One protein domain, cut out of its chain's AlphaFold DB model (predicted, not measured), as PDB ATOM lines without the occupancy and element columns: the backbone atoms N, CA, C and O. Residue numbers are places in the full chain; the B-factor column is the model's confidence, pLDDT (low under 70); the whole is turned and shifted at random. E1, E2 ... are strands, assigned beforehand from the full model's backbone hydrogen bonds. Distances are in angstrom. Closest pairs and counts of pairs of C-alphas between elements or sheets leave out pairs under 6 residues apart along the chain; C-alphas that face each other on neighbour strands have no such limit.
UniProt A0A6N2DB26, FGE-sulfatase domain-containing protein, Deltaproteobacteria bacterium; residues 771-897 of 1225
ATOM      1  N   HIS A 771     -22.947 -37.249 -63.730       93.38
ATOM      2  CA  HIS A 771     -22.165 -36.063 -64.075       93.38
ATOM      3  C   HIS A 771     -20.707 -36.211 -63.610       93.38
ATOM      4  O   HIS A 771     -20.319 -35.741 -62.534       93.38
ATOM      5  N   MET A 772     -19.891 -36.864 -64.440       89.75
ATOM      6  CA  MET A 772     -18.475 -37.148 -64.155       89.75
ATOM      7  C   MET A 772     -17.565 -35.907 -64.132       89.75
ATOM      8  O   MET A 772     -16.451 -36.007 -63.620       89.75
ATOM      9  N   ASP A 773     -18.051 -34.745 -64.586       87.94
ATOM     10  CA  ASP A 773     -17.320 -33.465 -64.648       87.94
ATOM     11  C   ASP A 773     -17.878 -32.377 -63.703       87.94
ATOM     12  O   ASP A 773     -17.436 -31.227 -63.732       87.94
ATOM     13  N   ALA A 774     -18.820 -32.724 -62.811       87.88
ATOM     14  CA  ALA A 774     -19.290 -31.806 -61.767       87.88
ATOM     15  C   ALA A 774     -18.104 -31.265 -60.931       87.88
ATOM     16  O   ALA A 774     -17.139 -32.013 -60.743       87.88
ATOM     17  N   PRO A 775     -18.143 -30.032 -60.386       90.19
ATOM     18  CA  PRO A 775     -17.027 -29.470 -59.618       90.19
ATOM     19  C   PRO A 775     -16.598 -30.361 -58.444       90.19
ATOM     20  O   PRO A 775     -17.442 -30.864 -57.704       90.19
ATOM     21  N   GLN A 776     -15.286 -30.551 -58.276       88.44
ATOM     22  CA  GLN A 776     -14.708 -31.194 -57.091       88.44
ATOM     23  C   GLN A 776     -14.765 -30.264 -55.878       88.44
ATOM     24  O   GLN A 776     -14.823 -29.042 -56.022       88.44
ATOM     25  N   GLY A 777     -14.766 -30.868 -54.691       87.00
ATOM     26  CA  GLY A 777     -14.586 -30.158 -53.433       87.00
ATOM     27  C   GLY A 777     -13.131 -29.744 -53.202       87.00
ATOM     28  O   GLY A 777     -12.262 -29.968 -54.048       87.00
ATOM     29  N   SER A 778     -12.843 -29.183 -52.033       85.94
ATOM     30  CA  SER A 778     -11.489 -28.786 -51.627       85.94
ATOM     31  C   SER A 778     -11.159 -29.256 -50.209       85.94
ATOM     32  O   SER A 778     -12.048 -29.581 -49.423       85.94
ATOM     33  N   ILE A 779      -9.868 -29.298 -49.874       86.06
ATOM     34  CA  ILE A 779      -9.392 -29.466 -48.496       86.06
ATOM     35  C   ILE A 779      -8.491 -28.278 -48.168       86.06
ATOM     36  O   ILE A 779      -7.482 -28.072 -48.845       86.06
ATOM     37  N   THR A 780      -8.808 -27.547 -47.103       83.12
ATOM     38  CA  THR A 780      -7.883 -26.563 -46.523       83.12
ATOM     39  C   THR A 780      -7.100 -27.218 -45.385       83.12
ATOM     40  O   THR A 780      -7.686 -27.868 -44.518       83.12
ATOM     41  N   LEU A 781      -5.774 -27.054 -45.387       83.38
ATOM     42  CA  LEU A 781      -4.882 -27.549 -44.335       83.38
ATOM     43  C   LEU A 781      -4.327 -26.381 -43.516       83.38
ATOM     44  O   LEU A 781      -3.755 -25.451 -44.079       83.38
ATOM     45  N   SER A 782      -4.445 -26.470 -42.193       82.69
ATOM     46  CA  SER A 782      -3.682 -25.637 -41.257       82.69
ATOM     47  C   SER A 782      -2.197 -26.026 -41.256       82.69
ATOM     48  O   SER A 782      -1.819 -27.092 -41.754       82.69
ATOM     49  N   GLU A 783      -1.345 -25.199 -40.649       83.00
ATOM     50  CA  GLU A 783       0.045 -25.595 -40.407       83.00
ATOM     51  C   GLU A 783       0.124 -26.802 -39.445       83.00
ATOM     52  O   GLU A 783      -0.626 -26.868 -38.465       83.00
ATOM     53  N   PRO A 784       1.002 -27.786 -39.716       89.00
ATOM     54  CA  PRO A 784       1.241 -28.908 -38.819       89.00
ATOM     55  C   PRO A 784       2.206 -28.505 -37.699       89.00
ATOM     56  O   PRO A 784       3.093 -27.675 -37.894       89.00
ATOM     57  N   SER A 785       2.102 -29.162 -36.547       85.19
ATOM     58  CA  SER A 785       3.040 -29.004 -35.434       85.19
ATOM     59  C   SER A 785       3.924 -30.242 -35.252       85.19
ATOM     60  O   SER A 785       3.517 -31.373 -35.542       85.19
ATOM     61  N   ALA A 786       5.139 -30.023 -34.749       85.19
ATOM     62  CA  ALA A 786       6.063 -31.069 -34.334       85.19
ATOM     63  C   ALA A 786       6.720 -30.685 -32.999       85.19
ATOM     64  O   ALA A 786       7.297 -29.608 -32.862       85.19
ATOM     65  N   THR A 787       6.637 -31.554 -31.990       73.38
ATOM     66  CA  THR A 787       7.220 -31.294 -30.666       73.38
ATOM     67  C   THR A 787       8.744 -31.437 -30.703       73.38
ATOM     68  O   THR A 787       9.255 -32.510 -31.017       73.38
ATOM     69  N   MET A 788       9.467 -30.375 -30.331       58.66
ATOM     70  CA  MET A 788      10.940 -30.317 -30.328       58.66
ATOM     71  C   MET A 788      11.610 -30.807 -29.023       58.66
ATOM     72  O   MET A 788      12.831 -30.705 -28.874       58.66
ATOM     73  N   SER A 789      10.827 -31.272 -28.042       52.34
ATOM     74  CA  SER A 789      11.268 -31.380 -26.642       52.34
ATOM     75  C   SER A 789      11.094 -32.741 -25.944       52.34
ATOM     76  O   SER A 789      11.421 -32.843 -24.764       52.34
ATOM     77  N   ARG A 790      10.674 -33.810 -26.641       58.81
ATOM     78  CA  ARG A 790      10.562 -35.175 -26.064       58.81
ATOM     79  C   ARG A 790      11.821 -36.032 -26.256       58.81
ATOM     80  O   ARG A 790      12.536 -35.891 -27.248       58.81
ATOM     81  N   GLU A 791      12.051 -36.958 -25.322       65.44
ATOM     82  CA  GLU A 791      13.131 -37.959 -25.385       65.44
ATOM     83  C   GLU A 791      12.730 -39.227 -26.168       65.44
ATOM     84  O   GLU A 791      13.581 -39.860 -26.796       65.44
ATOM     85  N   ASP A 792      11.439 -39.582 -26.209       70.44
ATOM     86  CA  ASP A 792      10.937 -40.817 -26.844       70.44
ATOM     87  C   ASP A 792      10.852 -40.749 -28.379       70.44
ATOM     88  O   ASP A 792      10.967 -41.767 -29.067       70.44
ATOM     89  N   GLY A 793      10.666 -39.549 -28.930       81.00
ATOM     90  CA  GLY A 793      10.421 -39.317 -30.353       81.00
ATOM     91  C   GLY A 793       9.893 -37.911 -30.626       81.00
ATOM     92  O   GLY A 793       9.656 -37.140 -29.696       81.00
ATOM     93  N   VAL A 794       9.676 -37.582 -31.899       87.06
ATOM     94  CA  VAL A 794       8.997 -36.339 -32.303       87.06
ATOM     95  C   VAL A 794       7.500 -36.613 -32.416       87.06
ATOM     96  O   VAL A 794       7.070 -37.407 -33.253       87.06
ATOM     97  N   GLN A 795       6.699 -35.961 -31.573       87.44
ATOM     98  CA  GLN A 795       5.241 -36.000 -31.684       87.44
ATOM     99  C   GLN A 795       4.795 -35.025 -32.777       87.44
ATOM    100  O   GLN A 795       5.073 -33.832 -32.696       87.44
ATOM    101  N   LEU A 796       4.091 -35.541 -33.777       91.81
ATOM    102  CA  LEU A 796       3.481 -34.796 -34.872       91.81
ATOM    103  C   LEU A 796       1.982 -34.641 -34.611       91.81
ATOM    104  O   LEU A 796       1.338 -35.577 -34.114       91.81
ATOM    105  N   SER A 797       1.420 -33.495 -34.986       90.31
ATOM    106  CA  SER A 797      -0.027 -33.308 -35.105       90.31
ATOM    107  C   SER A 797      -0.379 -32.306 -36.203       90.31
ATOM    108  O   SER A 797       0.374 -31.371 -36.469       90.31
ATOM    109  N   ILE A 798      -1.538 -32.479 -36.830       89.88
ATOM    110  CA  ILE A 798      -2.184 -31.439 -37.636       89.88
ATOM    111  C   ILE A 798      -3.601 -31.210 -37.086       89.88
ATOM    112  O   ILE A 798      -4.252 -32.186 -36.688       89.88
ATOM    113  N   PRO A 799      -4.100 -29.958 -37.040       86.56
ATOM    114  CA  PRO A 799      -5.514 -29.685 -36.805       86.56
ATOM    115  C   PRO A 799      -6.421 -30.482 -37.752       86.56
ATOM    116  O   PRO A 799      -5.996 -30.943 -38.813       86.56
ATOM    117  N   ALA A 800      -7.688 -30.655 -37.372       76.75
ATOM    118  CA  ALA A 800      -8.664 -31.285 -38.253       76.75
ATOM    119  C   ALA A 800      -8.804 -30.442 -39.537       76.75
ATOM    120  O   ALA A 800      -9.174 -29.273 -39.431       76.75
ATOM    121  N   PRO A 801      -8.501 -30.985 -40.728       79.81
ATOM    122  CA  PRO A 801      -8.703 -30.252 -41.966       79.81
ATOM    123  C   PRO A 801     -10.200 -30.147 -42.251       79.81
ATOM    124  O   PRO A 801     -10.943 -31.090 -41.970       79.81
ATOM    125  N   THR A 802     -10.633 -29.035 -42.840       77.19
ATOM    126  CA  THR A 802     -12.031 -28.842 -43.249       77.19
ATOM    127  C   THR A 802     -12.186 -29.266 -44.712       77.19
ATOM    128  O   THR A 802     -11.665 -28.573 -45.593       77.19
ATOM    129  N   PRO A 803     -12.847 -30.404 -45.002       80.00
ATOM    130  CA  PRO A 803     -13.231 -30.763 -46.359       80.00
ATOM    131  C   PRO A 803     -14.486 -29.976 -46.766       80.00
ATOM    132  O   PRO A 803     -15.494 -29.986 -46.061       80.00
ATOM    133  N   PHE A 804     -14.438 -29.311 -47.917       84.50
ATOM    134  CA  PHE A 804     -15.569 -28.593 -48.500       84.50
ATOM    135  C   PHE A 804     -16.134 -29.383 -49.678       84.50
ATOM    136  O   PHE A 804     -15.375 -29.849 -50.527       84.50
ATOM    137  N   ASN A 805     -17.461 -29.504 -49.750       89.06
ATOM    138  CA  ASN A 805     -18.157 -30.142 -50.869       89.06
ATOM    139  C   ASN A 805     -17.903 -29.408 -52.199       89.06
ATOM    140  O   ASN A 805     -17.565 -28.224 -52.227       89.06
ATOM    141  N   GLY A 806     -18.096 -30.113 -53.315       85.88
ATOM    142  CA  GLY A 806     -18.046 -29.505 -54.644       85.88
ATOM    143  C   GLY A 806     -19.134 -28.447 -54.835       85.88
ATOM    144  O   GLY A 806     -20.227 -28.568 -54.283       85.88
ATOM    145  N   ALA A 807     -18.855 -27.417 -55.636       89.12
ATOM    146  CA  ALA A 807     -19.831 -26.363 -55.910       89.12
ATOM    147  C   ALA A 807     -21.134 -26.950 -56.507       89.12
ATOM    148  O   ALA A 807     -21.059 -27.741 -57.460       89.12
ATOM    149  N   PRO A 808     -22.316 -26.589 -55.969       91.50
ATOM    150  CA  PRO A 808     -23.580 -27.209 -56.342       91.50
ATOM    151  C   PRO A 808     -23.960 -26.950 -57.800       91.50
ATOM    152  O   PRO A 808     -23.627 -25.925 -58.398       91.50
ATOM    153  N   ARG A 809     -24.689 -27.908 -58.374       90.69
ATOM    154  CA  ARG A 809     -25.247 -27.838 -59.725       90.69
ATOM    155  C   ARG A 809     -26.726 -28.181 -59.679       90.69
ATOM    156  O   ARG A 809     -27.108 -29.157 -59.038       90.69
ATOM    157  N   THR A 810     -27.525 -27.388 -60.380       93.56
ATOM    158  CA  THR A 810     -28.972 -27.576 -60.504       93.56
ATOM    159  C   THR A 810     -29.300 -28.184 -61.862       93.56
ATOM    160  O   THR A 810     -28.759 -27.756 -62.884       93.56
ATOM    161  N   TYR A 811     -30.180 -29.181 -61.857       94.38
ATOM    162  CA  TYR A 811     -30.555 -29.989 -63.006       94.38
ATOM    163  C   TYR A 811     -32.070 -29.992 -63.199       94.38
ATOM    164  O   TYR A 811     -32.822 -30.068 -62.228       94.38
ATOM    165  N   THR A 812     -32.502 -29.993 -64.454       95.81
ATOM    166  CA  THR A 812     -33.875 -30.313 -64.863       95.81
ATOM    167  C   THR A 812     -33.854 -31.471 -65.856       95.81
ATOM    168  O   THR A 812     -32.872 -31.683 -66.578       95.81
ATOM    169  N   VAL A 813     -34.936 -32.249 -65.890       95.94
ATOM    170  CA  VAL A 813     -35.114 -33.368 -66.825       95.94
ATOM    171  C   VAL A 813     -36.438 -33.203 -67.562       95.94
ATOM    172  O   VAL A 813     -37.448 -32.862 -66.953       95.94
ATOM    173  N   ARG A 814     -36.459 -33.467 -68.871       94.00
ATOM    174  CA  ARG A 814     -37.702 -33.539 -69.662       94.00
ATOM    175  C   ARG A 814     -37.731 -34.781 -70.539       94.00
ATOM    176  O   ARG A 814     -36.711 -35.157 -71.115       94.00
ATOM    177  N   ALA A 815     -38.903 -35.391 -70.662       94.75
ATOM    178  CA  ALA A 815     -39.150 -36.495 -71.581       94.75
ATOM    179  C   ALA A 815     -39.500 -35.976 -72.983       94.75
ATOM    180  O   ALA A 815     -40.083 -34.904 -73.137       94.75
ATOM    181  N   ILE A 816     -39.162 -36.744 -74.017       92.62
ATOM    182  CA  ILE A 816     -39.426 -36.413 -75.423       92.62
ATOM    183  C   ILE A 816     -40.117 -37.604 -76.090       92.62
ATOM    184  O   ILE A 816     -39.712 -38.748 -75.897       92.62
ATOM    185  N   ASN A 817     -41.154 -37.340 -76.887       92.75
ATOM    186  CA  ASN A 817     -41.788 -38.328 -77.763       92.75
ATOM    187  C   ASN A 817     -41.949 -37.764 -79.191       92.75
ATOM    188  O   ASN A 817     -41.417 -36.705 -79.522       92.75
ATOM    189  N   ALA A 818     -42.684 -38.466 -80.059       88.56
ATOM    190  CA  ALA A 818     -42.891 -38.053 -81.450       88.56
ATOM    191  C   ALA A 818     -43.747 -36.778 -81.643       88.56
ATOM    192  O   ALA A 818     -43.740 -36.229 -82.742       88.56
ATOM    193  N   ALA A 819     -44.458 -36.299 -80.614       88.12
ATOM    194  CA  ALA A 819     -45.143 -35.003 -80.630       88.12
ATOM    195  C   ALA A 819     -44.220 -33.838 -80.219       88.12
ATOM    196  O   ALA A 819     -44.509 -32.691 -80.551       88.12
ATOM    197  N   GLY A 820     -43.109 -34.118 -79.527       89.69
ATOM    198  CA  GLY A 820     -42.127 -33.118 -79.101       89.69
ATOM    199  C   GLY A 820     -41.611 -33.323 -77.670       89.69
ATOM    200  O   GLY A 820     -41.834 -34.380 -77.066       89.69
ATOM    201  N   PRO A 821     -40.893 -32.326 -77.121       90.94
ATOM    202  CA  PRO A 821     -40.505 -32.300 -75.717       90.94
ATOM    203  C   PRO A 821     -41.692 -31.976 -74.807       90.94
ATOM    204  O   PRO A 821     -42.459 -31.053 -75.075       90.94
ATOM    205  N   GLY A 822     -41.803 -32.718 -73.708       91.12
ATOM    206  CA  GLY A 822     -42.650 -32.365 -72.572       91.12
ATOM    207  C   GLY A 822     -42.044 -31.229 -71.732       91.12
ATOM    208  O   GLY A 822     -40.931 -30.762 -72.018       91.12
ATOM    209  N   PRO A 823     -42.759 -30.777 -70.688       92.50
ATOM    210  CA  PRO A 823     -42.261 -29.760 -69.769       92.50
ATOM    211  C   PRO A 823     -41.047 -30.263 -68.972       92.50
ATOM    212  O   PRO A 823     -40.868 -31.461 -68.741       92.50
ATOM    213  N   GLU A 824     -40.206 -29.324 -68.540       92.62
ATOM    214  CA  GLU A 824     -39.084 -29.609 -67.643       92.62
ATOM    215  C   GLU A 824     -39.583 -29.937 -66.229       92.62
ATOM    216  O   GLU A 824     -40.577 -29.379 -65.763       92.62
ATOM    217  N   SER A 825     -38.900 -30.864 -65.554       95.25
ATOM    218  CA  SER A 825     -39.140 -31.206 -64.154       95.25
ATOM    219  C   SER A 825     -38.972 -30.005 -63.224       95.25
ATOM    220  O   SER A 825     -38.318 -29.017 -63.565       95.25
ATOM    221  N   VAL A 826     -39.459 -30.146 -61.990       91.50
ATOM    222  CA  VAL A 826     -38.978 -29.319 -60.875       91.50
ATOM    223  C   VAL A 826     -37.436 -29.399 -60.834       91.50
ATOM    224  O   VAL A 826     -36.887 -30.495 -61.011       91.50
ATOM    225  N   PRO A 827     -36.718 -28.272 -60.671       92.44
ATOM    226  CA  PRO A 827     -35.261 -28.266 -60.624       92.44
ATOM    227  C   PRO A 827     -34.736 -28.902 -59.332       92.44
ATOM    228  O   PRO A 827     -35.215 -28.600 -58.242       92.44
ATOM    229  N   VAL A 828     -33.700 -29.736 -59.448       93.62
ATOM    230  CA  VAL A 828     -33.041 -30.390 -58.305       93.62
ATOM    231  C   VAL A 828     -31.561 -30.059 -58.249       93.62
ATOM    232  O   VAL A 828     -30.902 -29.963 -59.281       93.62
ATOM    233  N   THR A 829     -31.009 -29.913 -57.046       94.25
ATOM    234  CA  THR A 829     -29.607 -29.522 -56.849       94.25
ATOM    235  C   THR A 829     -28.803 -30.655 -56.220       94.25
ATOM    236  O   THR A 829     -29.217 -31.233 -55.222       94.25
ATOM    237  N   GLY A 830     -27.639 -30.955 -56.799       91.06
ATOM    238  CA  GLY A 830     -26.708 -31.975 -56.312       91.06
ATOM    239  C   GLY A 830     -25.252 -31.521 -56.401       91.06
ATOM    240  O   GLY A 830     -24.913 -30.601 -57.151       91.06
ATOM    241  N   TYR A 831     -24.383 -32.169 -55.631       92.69
ATOM    242  CA  TYR A 831     -22.966 -31.826 -55.513       92.69
ATOM    243  C   TYR A 831     -22.111 -33.057 -55.205       92.69
ATOM    244  O   TYR A 831     -22.616 -34.086 -54.759       92.69
ATOM    245  N   ARG A 832     -20.796 -32.949 -55.428       92.00
ATOM    246  CA  ARG A 832     -19.856 -33.975 -54.966       92.00
ATOM    247  C   ARG A 832     -19.634 -33.844 -53.471       92.00
ATOM    248  O   ARG A 832     -19.188 -32.790 -53.014       92.00
ATOM    249  N   ALA A 833     -19.900 -34.914 -52.736       87.56
ATOM    250  CA  ALA A 833     -19.549 -34.990 -51.328       87.56
ATOM    251  C   ALA A 833     -18.024 -35.014 -51.164       87.56
ATOM    252  O   ALA A 833     -17.338 -35.777 -51.844       87.56
ATOM    253  N   ALA A 834     -17.495 -34.222 -50.240       84.06
ATOM    254  CA  ALA A 834     -16.128 -34.400 -49.779       84.06
ATOM    255  C   ALA A 834     -16.107 -35.496 -48.700       84.06
ATOM    256  O   ALA A 834     -16.843 -35.434 -47.717       84.06
ATOM    257  N   GLY A 835     -15.306 -36.539 -48.914       80.69
ATOM    258  CA  GLY A 835     -15.260 -37.706 -48.035       80.69
ATOM    259  C   GLY A 835     -14.430 -37.504 -46.761       80.69
ATOM    260  O   GLY A 835     -13.908 -36.423 -46.468       80.69
ATOM    261  N   THR A 836     -14.232 -38.595 -46.022       84.12
ATOM    262  CA  THR A 836     -13.329 -38.627 -44.864       84.12
ATOM    263  C   THR A 836     -11.870 -38.437 -45.309       84.12
ATOM    264  O   THR A 836     -11.399 -39.204 -46.154       84.12
ATOM    265  N   PRO A 837     -11.123 -37.471 -44.743       87.88
ATOM    266  CA  PRO A 837      -9.706 -37.293 -45.043       87.88
ATOM    267  C   PRO A 837      -8.850 -38.431 -44.466       87.88
ATOM    268  O   PRO A 837      -8.901 -38.725 -43.271       87.88
ATOM    269  N   ALA A 838      -8.024 -39.025 -45.324       90.00
ATOM    270  CA  ALA A 838      -6.913 -39.901 -44.977       90.00
ATOM    271  C   ALA A 838      -5.596 -39.106 -44.956       90.00
ATOM    272  O   ALA A 838      -5.447 -38.105 -45.659       90.00
ATOM    273  N   TYR A 839      -4.632 -39.562 -44.157       93.88
ATOM    274  CA  TYR A 839      -3.367 -38.866 -43.907       93.88
ATOM    275  C   TYR A 839      -2.188 -39.761 -44.289       93.88
ATOM    276  O   TYR A 839      -2.270 -40.983 -44.178       93.88
ATOM    277  N   GLN A 840      -1.068 -39.154 -44.673       96.06
ATOM    278  CA  GLN A 840       0.238 -39.806 -44.738       96.06
ATOM    279  C   GLN A 840       1.317 -38.795 -44.341       96.06
ATOM    280  O   GLN A 840       1.601 -37.847 -45.079       96.06
ATOM    281  N   TRP A 841       1.926 -38.974 -43.165       95.94
ATOM    282  CA  TRP A 841       3.064 -38.145 -42.762       95.94
ATOM    283  C   TRP A 841       4.325 -38.522 -43.534       95.94
ATOM    284  O   TRP A 841       4.595 -39.694 -43.809       95.94
ATOM    285  N   GLN A 842       5.122 -37.510 -43.850       96.44
ATOM    286  CA  GLN A 842       6.377 -37.610 -44.576       96.44
ATOM    287  C   GLN A 842       7.480 -36.892 -43.814       96.44
ATOM    288  O   GLN A 842       7.252 -35.851 -43.197       96.44
ATOM    289  N   ARG A 843       8.696 -37.429 -43.906       94.94
ATOM    290  CA  ARG A 843       9.899 -36.899 -43.263       94.94
ATOM    291  C   ARG A 843      10.978 -36.587 -44.298       94.94
ATOM    292  O   ARG A 843      11.097 -37.282 -45.307       94.94
ATOM    293  N   SER A 844      11.792 -35.575 -44.025       95.38
ATOM    294  CA  SER A 844      12.969 -35.203 -44.810       95.38
ATOM    295  C   SER A 844      14.144 -34.773 -43.921       95.38
ATOM    296  O   SER A 844      13.996 -34.499 -42.727       95.38
ATOM    297  N   SER A 845      15.338 -34.724 -44.512       91.50
ATOM    298  CA  SER A 845      16.532 -34.098 -43.942       91.50
ATOM    299  C   SER A 845      16.599 -32.583 -44.176       91.50
ATOM    300  O   SER A 845      17.430 -31.934 -43.547       91.50
ATOM    301  N   THR A 846      15.756 -32.016 -45.049       90.00
ATOM    302  CA  THR A 846      15.688 -30.568 -45.317       90.00
ATOM    303  C   THR A 846      14.235 -30.100 -45.428       90.00
ATOM    304  O   THR A 846      13.345 -30.905 -45.694       90.00
ATOM    305  N   SER A 847      13.990 -28.796 -45.298       86.06
ATOM    306  CA  SER A 847      12.660 -28.198 -45.488       86.06
ATOM    307  C   SER A 847      12.107 -28.323 -46.916       86.06
ATOM    308  O   SER A 847      10.905 -28.161 -47.119       86.06
ATOM    309  N   THR A 848      12.946 -28.629 -47.914       87.50
ATOM    310  CA  THR A 848      12.548 -28.712 -49.332       87.50
ATOM    311  C   THR A 848      12.487 -30.141 -49.880       87.50
ATOM    312  O   THR A 848      11.821 -30.373 -50.890       87.50
ATOM    313  N   GLY A 849      13.098 -31.120 -49.206       84.19
ATOM    314  CA  GLY A 849      13.100 -32.535 -49.597       84.19
ATOM    315  C   GLY A 849      14.507 -33.152 -49.730       84.19
ATOM    316  O   GLY A 849      15.500 -32.529 -49.346       84.19
ATOM    317  N   PRO A 850      14.625 -34.383 -50.273       91.81
ATOM    318  CA  PRO A 850      13.542 -35.268 -50.710       91.81
ATOM    319  C   PRO A 850      12.717 -35.801 -49.532       91.81
ATOM    320  O   PRO A 850      13.205 -35.880 -48.405       91.81
ATOM    321  N   TRP A 851      11.465 -36.161 -49.797       95.25
ATOM    322  CA  TRP A 851      10.505 -36.622 -48.793       95.25
ATOM    323  C   TRP A 851      10.363 -38.146 -48.819       95.25
ATOM    324  O   TRP A 851      10.510 -38.774 -49.866       95.25
ATOM    325  N   SER A 852      10.096 -38.752 -47.664       95.69
ATOM    326  CA  SER A 852       9.826 -40.188 -47.532       95.69
ATOM    327  C   SER A 852       8.700 -40.428 -46.536       95.69
ATOM    328  O   SER A 852       8.684 -39.806 -45.472       95.69
ATOM    329  N   ASP A 853       7.778 -41.323 -46.879       95.62
ATOM    330  CA  ASP A 853       6.640 -41.682 -46.032       95.62
ATOM    331  C   ASP A 853       7.096 -42.316 -44.711       95.62
ATOM    332  O   ASP A 853       8.040 -43.110 -44.669       95.62
ATOM    333  N   LEU A 854       6.412 -41.967 -43.622       93.62
ATOM    334  CA  LEU A 854       6.554 -42.622 -42.325       93.62
ATOM    335  C   LEU A 854       5.583 -43.819 -42.255       93.62
ATOM    336  O   LEU A 854       4.365 -43.615 -42.337       93.62
ATOM    337  N   PRO A 855       6.071 -45.069 -42.116       88.50
ATOM    338  CA  PRO A 855       5.208 -46.248 -42.065       88.50
ATOM    339  C   PRO A 855       4.218 -46.193 -40.895       88.50
ATOM    340  O   PRO A 855       4.606 -45.938 -39.758       88.50
ATOM    341  N   GLY A 856       2.934 -46.439 -41.173       84.69
ATOM    342  CA  GLY A 856       1.865 -46.402 -40.164       84.69
ATOM    343  C   GLY A 856       1.470 -44.998 -39.683       84.69
ATOM    344  O   GLY A 856       0.628 -44.874 -38.799       84.69
ATOM    345  N   ALA A 857       2.038 -43.931 -40.252       90.69
ATOM    346  CA  ALA A 857       1.708 -42.554 -39.896       90.69
ATOM    347  C   ALA A 857       0.497 -42.029 -40.690       90.69
ATOM    348  O   ALA A 857       0.609 -41.076 -41.463       90.69
ATOM    349  N   THR A 858      -0.656 -42.682 -40.517       93.06
ATOM    350  CA  THR A 858      -1.851 -42.500 -41.364       93.06
ATOM    351  C   THR A 858      -3.021 -41.766 -40.690       93.06
ATOM    352  O   THR A 858      -4.161 -41.816 -41.151       93.06
ATOM    353  N   SER A 859      -2.745 -41.047 -39.601       89.69
ATOM    354  CA  SER A 859      -3.713 -40.325 -38.763       89.69
ATOM    355  C   SER A 859      -3.299 -38.863 -38.520       89.69
ATOM    356  O   SER A 859      -2.170 -38.457 -38.805       89.69
ATOM    357  N   ARG A 860      -4.202 -38.061 -37.928       90.75
ATOM    358  CA  ARG A 860      -3.945 -36.654 -37.536       90.75
ATOM    359  C   ARG A 860      -2.754 -36.470 -36.584       90.75
ATOM    360  O   ARG A 860      -2.213 -35.371 -36.515       90.75
ATOM    361  N   THR A 861      -2.363 -37.509 -35.848       89.81
ATOM    362  CA  THR A 861      -1.305 -37.488 -34.829       89.81
ATOM    363  C   THR A 861      -0.415 -38.723 -34.948       89.81
ATOM    364  O   THR A 861      -0.912 -39.844 -35.025       89.81
ATOM    365  N   HIS A 862       0.907 -38.544 -34.939       91.94
ATOM    366  CA  HIS A 862       1.867 -39.650 -35.032       91.94
ATOM    367  C   HIS A 862       3.128 -39.357 -34.212       91.94
ATOM    368  O   HIS A 862       3.621 -38.235 -34.230       91.94
ATOM    369  N   LEU A 863       3.662 -40.355 -33.508       89.69
ATOM    370  CA  LEU A 863       4.913 -40.241 -32.755       89.69
ATOM    371  C   LEU A 863       6.043 -40.925 -33.531       89.69
ATOM    372  O   LEU A 863       6.151 -42.150 -33.524       89.69
ATOM    373  N   ASP A 864       6.906 -40.138 -34.174       91.00
ATOM    374  CA  ASP A 864       8.104 -40.669 -34.822       91.00
ATOM    375  C   ASP A 864       9.168 -40.988 -33.763       91.00
ATOM    376  O   ASP A 864       9.976 -40.140 -33.380       91.00
ATOM    377  N   THR A 865       9.171 -42.233 -33.293       87.69
ATOM    378  CA  THR A 865      10.203 -42.795 -32.405       87.69
ATOM    379  C   THR A 865      11.464 -43.237 -33.158       87.69
ATOM    380  O   THR A 865      12.470 -43.578 -32.532       87.69
ATOM    381  N   THR A 866      11.443 -43.228 -34.500       88.81
ATOM    382  CA  THR A 866      12.533 -43.734 -35.357       88.81
ATOM    383  C   THR A 866      13.619 -42.694 -35.633       88.81
ATOM    384  O   THR A 866      14.710 -43.038 -36.090       88.81
ATOM    385  N   ILE A 867      13.340 -41.413 -35.374       87.19
ATOM    386  CA  ILE A 867      14.352 -40.355 -35.378       87.19
ATOM    387  C   ILE A 867      15.361 -40.578 -34.238       87.19
ATOM    388  O   ILE A 867      14.993 -40.890 -33.102       87.19
ATOM    389  N   ALA A 868      16.649 -40.419 -34.543       85.31
ATOM    390  CA  ALA A 868      17.721 -40.557 -33.562       85.31
ATOM    391  C   ALA A 868      17.664 -39.450 -32.493       85.31
ATOM    392  O   ALA A 868      17.313 -38.307 -32.783       85.31
ATOM    393  N   ALA A 869      18.039 -39.784 -31.258       80.06
ATOM    394  CA  ALA A 869      18.114 -38.821 -30.163       80.06
ATOM    395  C   ALA A 869      19.146 -37.718 -30.471       80.06
ATOM    396  O   ALA A 869      20.254 -38.008 -30.925       80.06
ATOM    397  N   GLY A 870      18.772 -36.454 -30.260       78.94
ATOM    398  CA  GLY A 870      19.575 -35.282 -30.619       78.94
ATOM    399  C   GLY A 870      19.563 -34.908 -32.109       78.94
ATOM    400  O   GLY A 870      20.313 -34.017 -32.502       78.94
ATOM    401  N   ALA A 871      18.757 -35.565 -32.953       84.81
ATOM    402  CA  ALA A 871      18.653 -35.241 -34.376       84.81
ATOM    403  C   ALA A 871      17.410 -34.397 -34.701       84.81
ATOM    404  O   ALA A 871      16.323 -34.636 -34.173       84.81
ATOM    405  N   THR A 872      17.575 -33.471 -35.648       88.12
ATOM    406  CA  THR A 872      16.497 -32.657 -36.231       88.12
ATOM    407  C   THR A 872      16.063 -33.214 -37.589       88.12
ATOM    408  O   THR A 872      16.903 -33.661 -38.382       88.12
ATOM    409  N   ARG A 873      14.763 -33.196 -37.890       92.25
ATOM    410  CA  ARG A 873      14.182 -33.571 -39.190       92.25
ATOM    411  C   ARG A 873      13.022 -32.648 -39.546       92.25
ATOM    412  O   ARG A 873      12.424 -32.028 -38.678       92.25
ATOM    413  N   TRP A 874      12.705 -32.592 -40.833       94.25
ATOM    414  CA  TRP A 874      11.567 -31.841 -41.353       94.25
ATOM    415  C   TRP A 874      10.408 -32.792 -41.629       94.25
ATOM    416  O   TRP A 874      10.626 -33.906 -42.107       94.25
ATOM    417  N   TYR A 875       9.192 -32.359 -41.322       94.75
ATOM    418  CA  TYR A 875       7.971 -33.154 -41.381       94.75
ATOM    419  C   TYR A 875       6.872 -32.405 -42.128       94.75
ATOM    420  O   TYR A 875       6.762 -31.186 -42.030       94.75
ATOM    421  N   ARG A 876       6.036 -33.136 -42.861       95.12
ATOM    422  CA  ARG A 876       4.794 -32.632 -43.463       95.12
ATOM    423  C   ARG A 876       3.775 -33.762 -43.533       95.12
ATOM    424  O   ARG A 876       4.149 -34.927 -43.400       95.12
ATOM    425  N   VAL A 877       2.517 -33.449 -43.814       95.31
ATOM    426  CA  VAL A 877       1.474 -34.448 -44.063       95.31
ATOM    427  C   VAL A 877       0.850 -34.233 -45.435       95.31
ATOM    428  O   VAL A 877       0.552 -33.105 -45.832       95.31
ATOM    429  N   GLN A 878       0.675 -35.321 -46.181       94.50
ATOM    430  CA  GLN A 878      -0.207 -35.346 -47.343       94.50
ATOM    431  C   GLN A 878      -1.590 -35.796 -46.872       94.50
ATOM    432  O   GLN A 878      -1.696 -36.747 -46.095       94.50
ATOM    433  N   VAL A 879      -2.634 -35.100 -47.311       92.62
ATOM    434  CA  VAL A 879      -4.023 -35.381 -46.934       92.62
ATOM    435  C   VAL A 879      -4.829 -35.594 -48.202       92.62
ATOM    436  O   VAL A 879      -4.840 -34.742 -49.090       92.62
ATOM    437  N   THR A 880      -5.505 -36.732 -48.298       90.00
ATOM    438  CA  THR A 880      -6.345 -37.096 -49.441       90.00
ATOM    439  C   THR A 880      -7.759 -37.384 -48.961       90.00
ATOM    440  O   THR A 880      -7.951 -38.067 -47.960       90.00
ATOM    441  N   SER A 881      -8.766 -36.871 -49.665       86.56
ATOM    442  CA  SER A 881     -10.169 -37.199 -49.399       86.56
ATOM    443  C   SER A 881     -10.908 -37.488 -50.711       86.56
ATOM    444  O   SER A 881     -10.699 -36.762 -51.691       86.56
ATOM    445  N   PRO A 882     -11.775 -38.520 -50.765       84.00
ATOM    446  CA  PRO A 882     -12.664 -38.746 -51.901       84.00
ATOM    447  C   PRO A 882     -13.410 -37.467 -52.312       84.00
ATOM    448  O   PRO A 882     -13.955 -36.759 -51.470       84.00
ATOM    449  N   GLY A 883     -13.444 -37.180 -53.615       77.81
ATOM    450  CA  GLY A 883     -14.178 -36.037 -54.177       77.81
ATOM    451  C   GLY A 883     -13.455 -34.690 -54.105       77.81
ATOM    452  O   GLY A 883     -13.997 -33.687 -54.573       77.81
ATOM    453  N   THR A 884     -12.222 -34.671 -53.590       84.69
ATOM    454  CA  THR A 884     -11.368 -33.480 -53.477       84.69
ATOM    455  C   THR A 884      -9.965 -33.744 -54.047       84.69
ATOM    456  O   THR A 884      -9.494 -34.887 -54.002       84.69
ATOM    457  N   PRO A 885      -9.246 -32.721 -54.544       84.50
ATOM    458  CA  PRO A 885      -7.813 -32.820 -54.796       84.50
ATOM    459  C   PRO A 885      -7.032 -33.056 -53.495       84.50
ATOM    460  O   PRO A 885      -7.313 -32.441 -52.467       84.50
ATOM    461  N   GLY A 886      -6.009 -33.913 -53.548       84.75
ATOM    462  CA  GLY A 886      -5.122 -34.147 -52.408       84.75
ATOM    463  C   GLY A 886      -4.288 -32.911 -52.064       84.75
ATOM    464  O   GLY A 886      -3.623 -32.343 -52.930       84.75
ATOM    465  N   ALA A 887      -4.288 -32.525 -50.790       89.75
ATOM    466  CA  ALA A 887      -3.521 -31.404 -50.264       89.75
ATOM    467  C   ALA A 887      -2.207 -31.878 -49.613       89.75
ATOM    468  O   ALA A 887      -2.028 -33.046 -49.265       89.75
ATOM    469  N   THR A 888      -1.240 -30.978 -49.452       92.75
ATOM    470  CA  THR A 888       0.018 -31.245 -48.737       92.75
ATOM    471  C   THR A 888       0.358 -30.041 -47.878       92.75
ATOM    472  O   THR A 888       0.310 -28.913 -48.362       92.75
ATOM    473  N   SER A 889       0.659 -30.279 -46.604       93.12
ATOM    474  CA  SER A 889       0.910 -29.217 -45.634       93.12
ATOM    475  C   SER A 889       2.230 -28.482 -45.891       93.12
ATOM    476  O   SER A 889       3.127 -28.987 -46.576       93.12
ATOM    477  N   ALA A 890       2.392 -27.333 -45.231       90.94
ATOM    478  CA  ALA A 890       3.707 -26.751 -44.980       90.94
ATOM    479  C   ALA A 890       4.642 -27.755 -44.269       90.94
ATOM    480  O   ALA A 890       4.191 -28.748 -43.682       90.94
ATOM    481  N   ALA A 891       5.948 -27.498 -44.341       92.56
ATOM    482  CA  ALA A 891       6.972 -28.298 -43.678       92.56
ATOM    483  C   ALA A 891       7.315 -27.702 -42.304       92.56
ATOM    484  O   ALA A 891       7.755 -26.558 -42.228       92.56
ATOM    485  N   VAL A 892       7.166 -28.493 -41.241       92.19
ATOM    486  CA  VAL A 892       7.522 -28.134 -39.860       92.19
ATOM    487  C   VAL A 892       8.806 -28.849 -39.434       92.19
ATOM    488  O   VAL A 892       9.063 -29.986 -39.834       92.19
ATOM    489  N   GLU A 893       9.637 -28.190 -38.631       92.56
ATOM    490  CA  GLU A 893      10.860 -28.777 -38.081       92.56
ATOM    491  C   GLU A 893      10.577 -29.491 -36.749       92.56
ATOM    492  O   GLU A 893       9.854 -28.980 -35.899       92.56
ATOM    493  N   GLY A 894      11.148 -30.681 -36.559       87.94
ATOM    494  CA  GLY A 894      11.002 -31.492 -35.352       87.94
ATOM    495  C   GLY A 894      12.349 -32.008 -34.848       87.94
ATOM    496  O   GLY A 894      13.174 -32.496 -35.622       87.94
ATOM    497  N   LEU A 895      12.560 -31.918 -33.535       84.25
ATOM    498  CA  LEU A 895      13.780 -32.314 -32.832       84.25
ATOM    499  C   LEU A 895      13.435 -33.321 -31.733       84.25
ATOM    500  O   LEU A 895      12.566 -33.069 -30.905       84.25
ATOM    501  N   ARG A 896      14.157 -34.441 -31.682       83.31
ATOM    502  CA  ARG A 896      14.144 -35.338 -30.519       83.31
ATOM    503  C   ARG A 896      15.271 -34.933 -29.575       83.31
ATOM    504  O   ARG A 896      16.421 -34.878 -30.012       83.31
ATOM    505  N   ARG A 897      14.986 -34.679 -28.293       72.50
ATOM    506  CA  ARG A 897      16.044 -34.369 -27.313       72.50
ATOM    507  C   ARG A 897      16.968 -35.579 -27.124       72.50
ATOM    508  O   ARG A 897      16.565 -36.729 -27.299       72.50
TER     509      ARG A 897
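AT A GLANCE: This is residues 771 to 897 of the 1225 residues of the protein "FGE-sulfatase domain-containing protein" of Deltaproteobacteria bacterium (UniProt A0A6N2DB26). With little regular structure, this is a thin rod: a small sandwich, sheet E6-E8-E9 facing E2-E7, at one end, the hairpin E4-E5 as an arm at the other, and the pair E1-E3 between. The printed part has 127 residues, 46 of them in nine strands, E1 to E9; the class is all strand, the sheets antiparallel. It is extended, radius of gyration of the C-alphas 22.3 A, spanning 82 by 23 by 21 A.

HOW THE PARTS SIT: Start at E1, residues 778 to 780, antiparallel to E3, 802 to 804: N 778 and O 804 are 3.0 A apart. E2, 794 to 797, pairs antiparallel with E7, 861 to 864: N 796 to O 862, 2.8 A. E4, 809 to 817, and E5, 828 to 830, form a hairpin: N 811 to O 828, 2.8 A. E8, 872 to 880, has antiparallel neighbours E6, 838 to 844, N 842 to O 876, 2.8 A, and E9, 892 to 895, N 875 to O 892, 2.8 A.

IN THESE COORDINATES: Find C-alpha 778 at (-11.489, -28.786, -51.627), where E1 begins; E9 ends at C-alpha 895 at (13.780, -32.314, -32.832). E4 measures 26.6 A, E8 26.8 A.

THE WHOLE: The printed part has no cut. Links E1-E2, E6-E7 and E8-E9 are long. Residues 816 to 821 stand free; pLDDT is under 70 at 788 to 791.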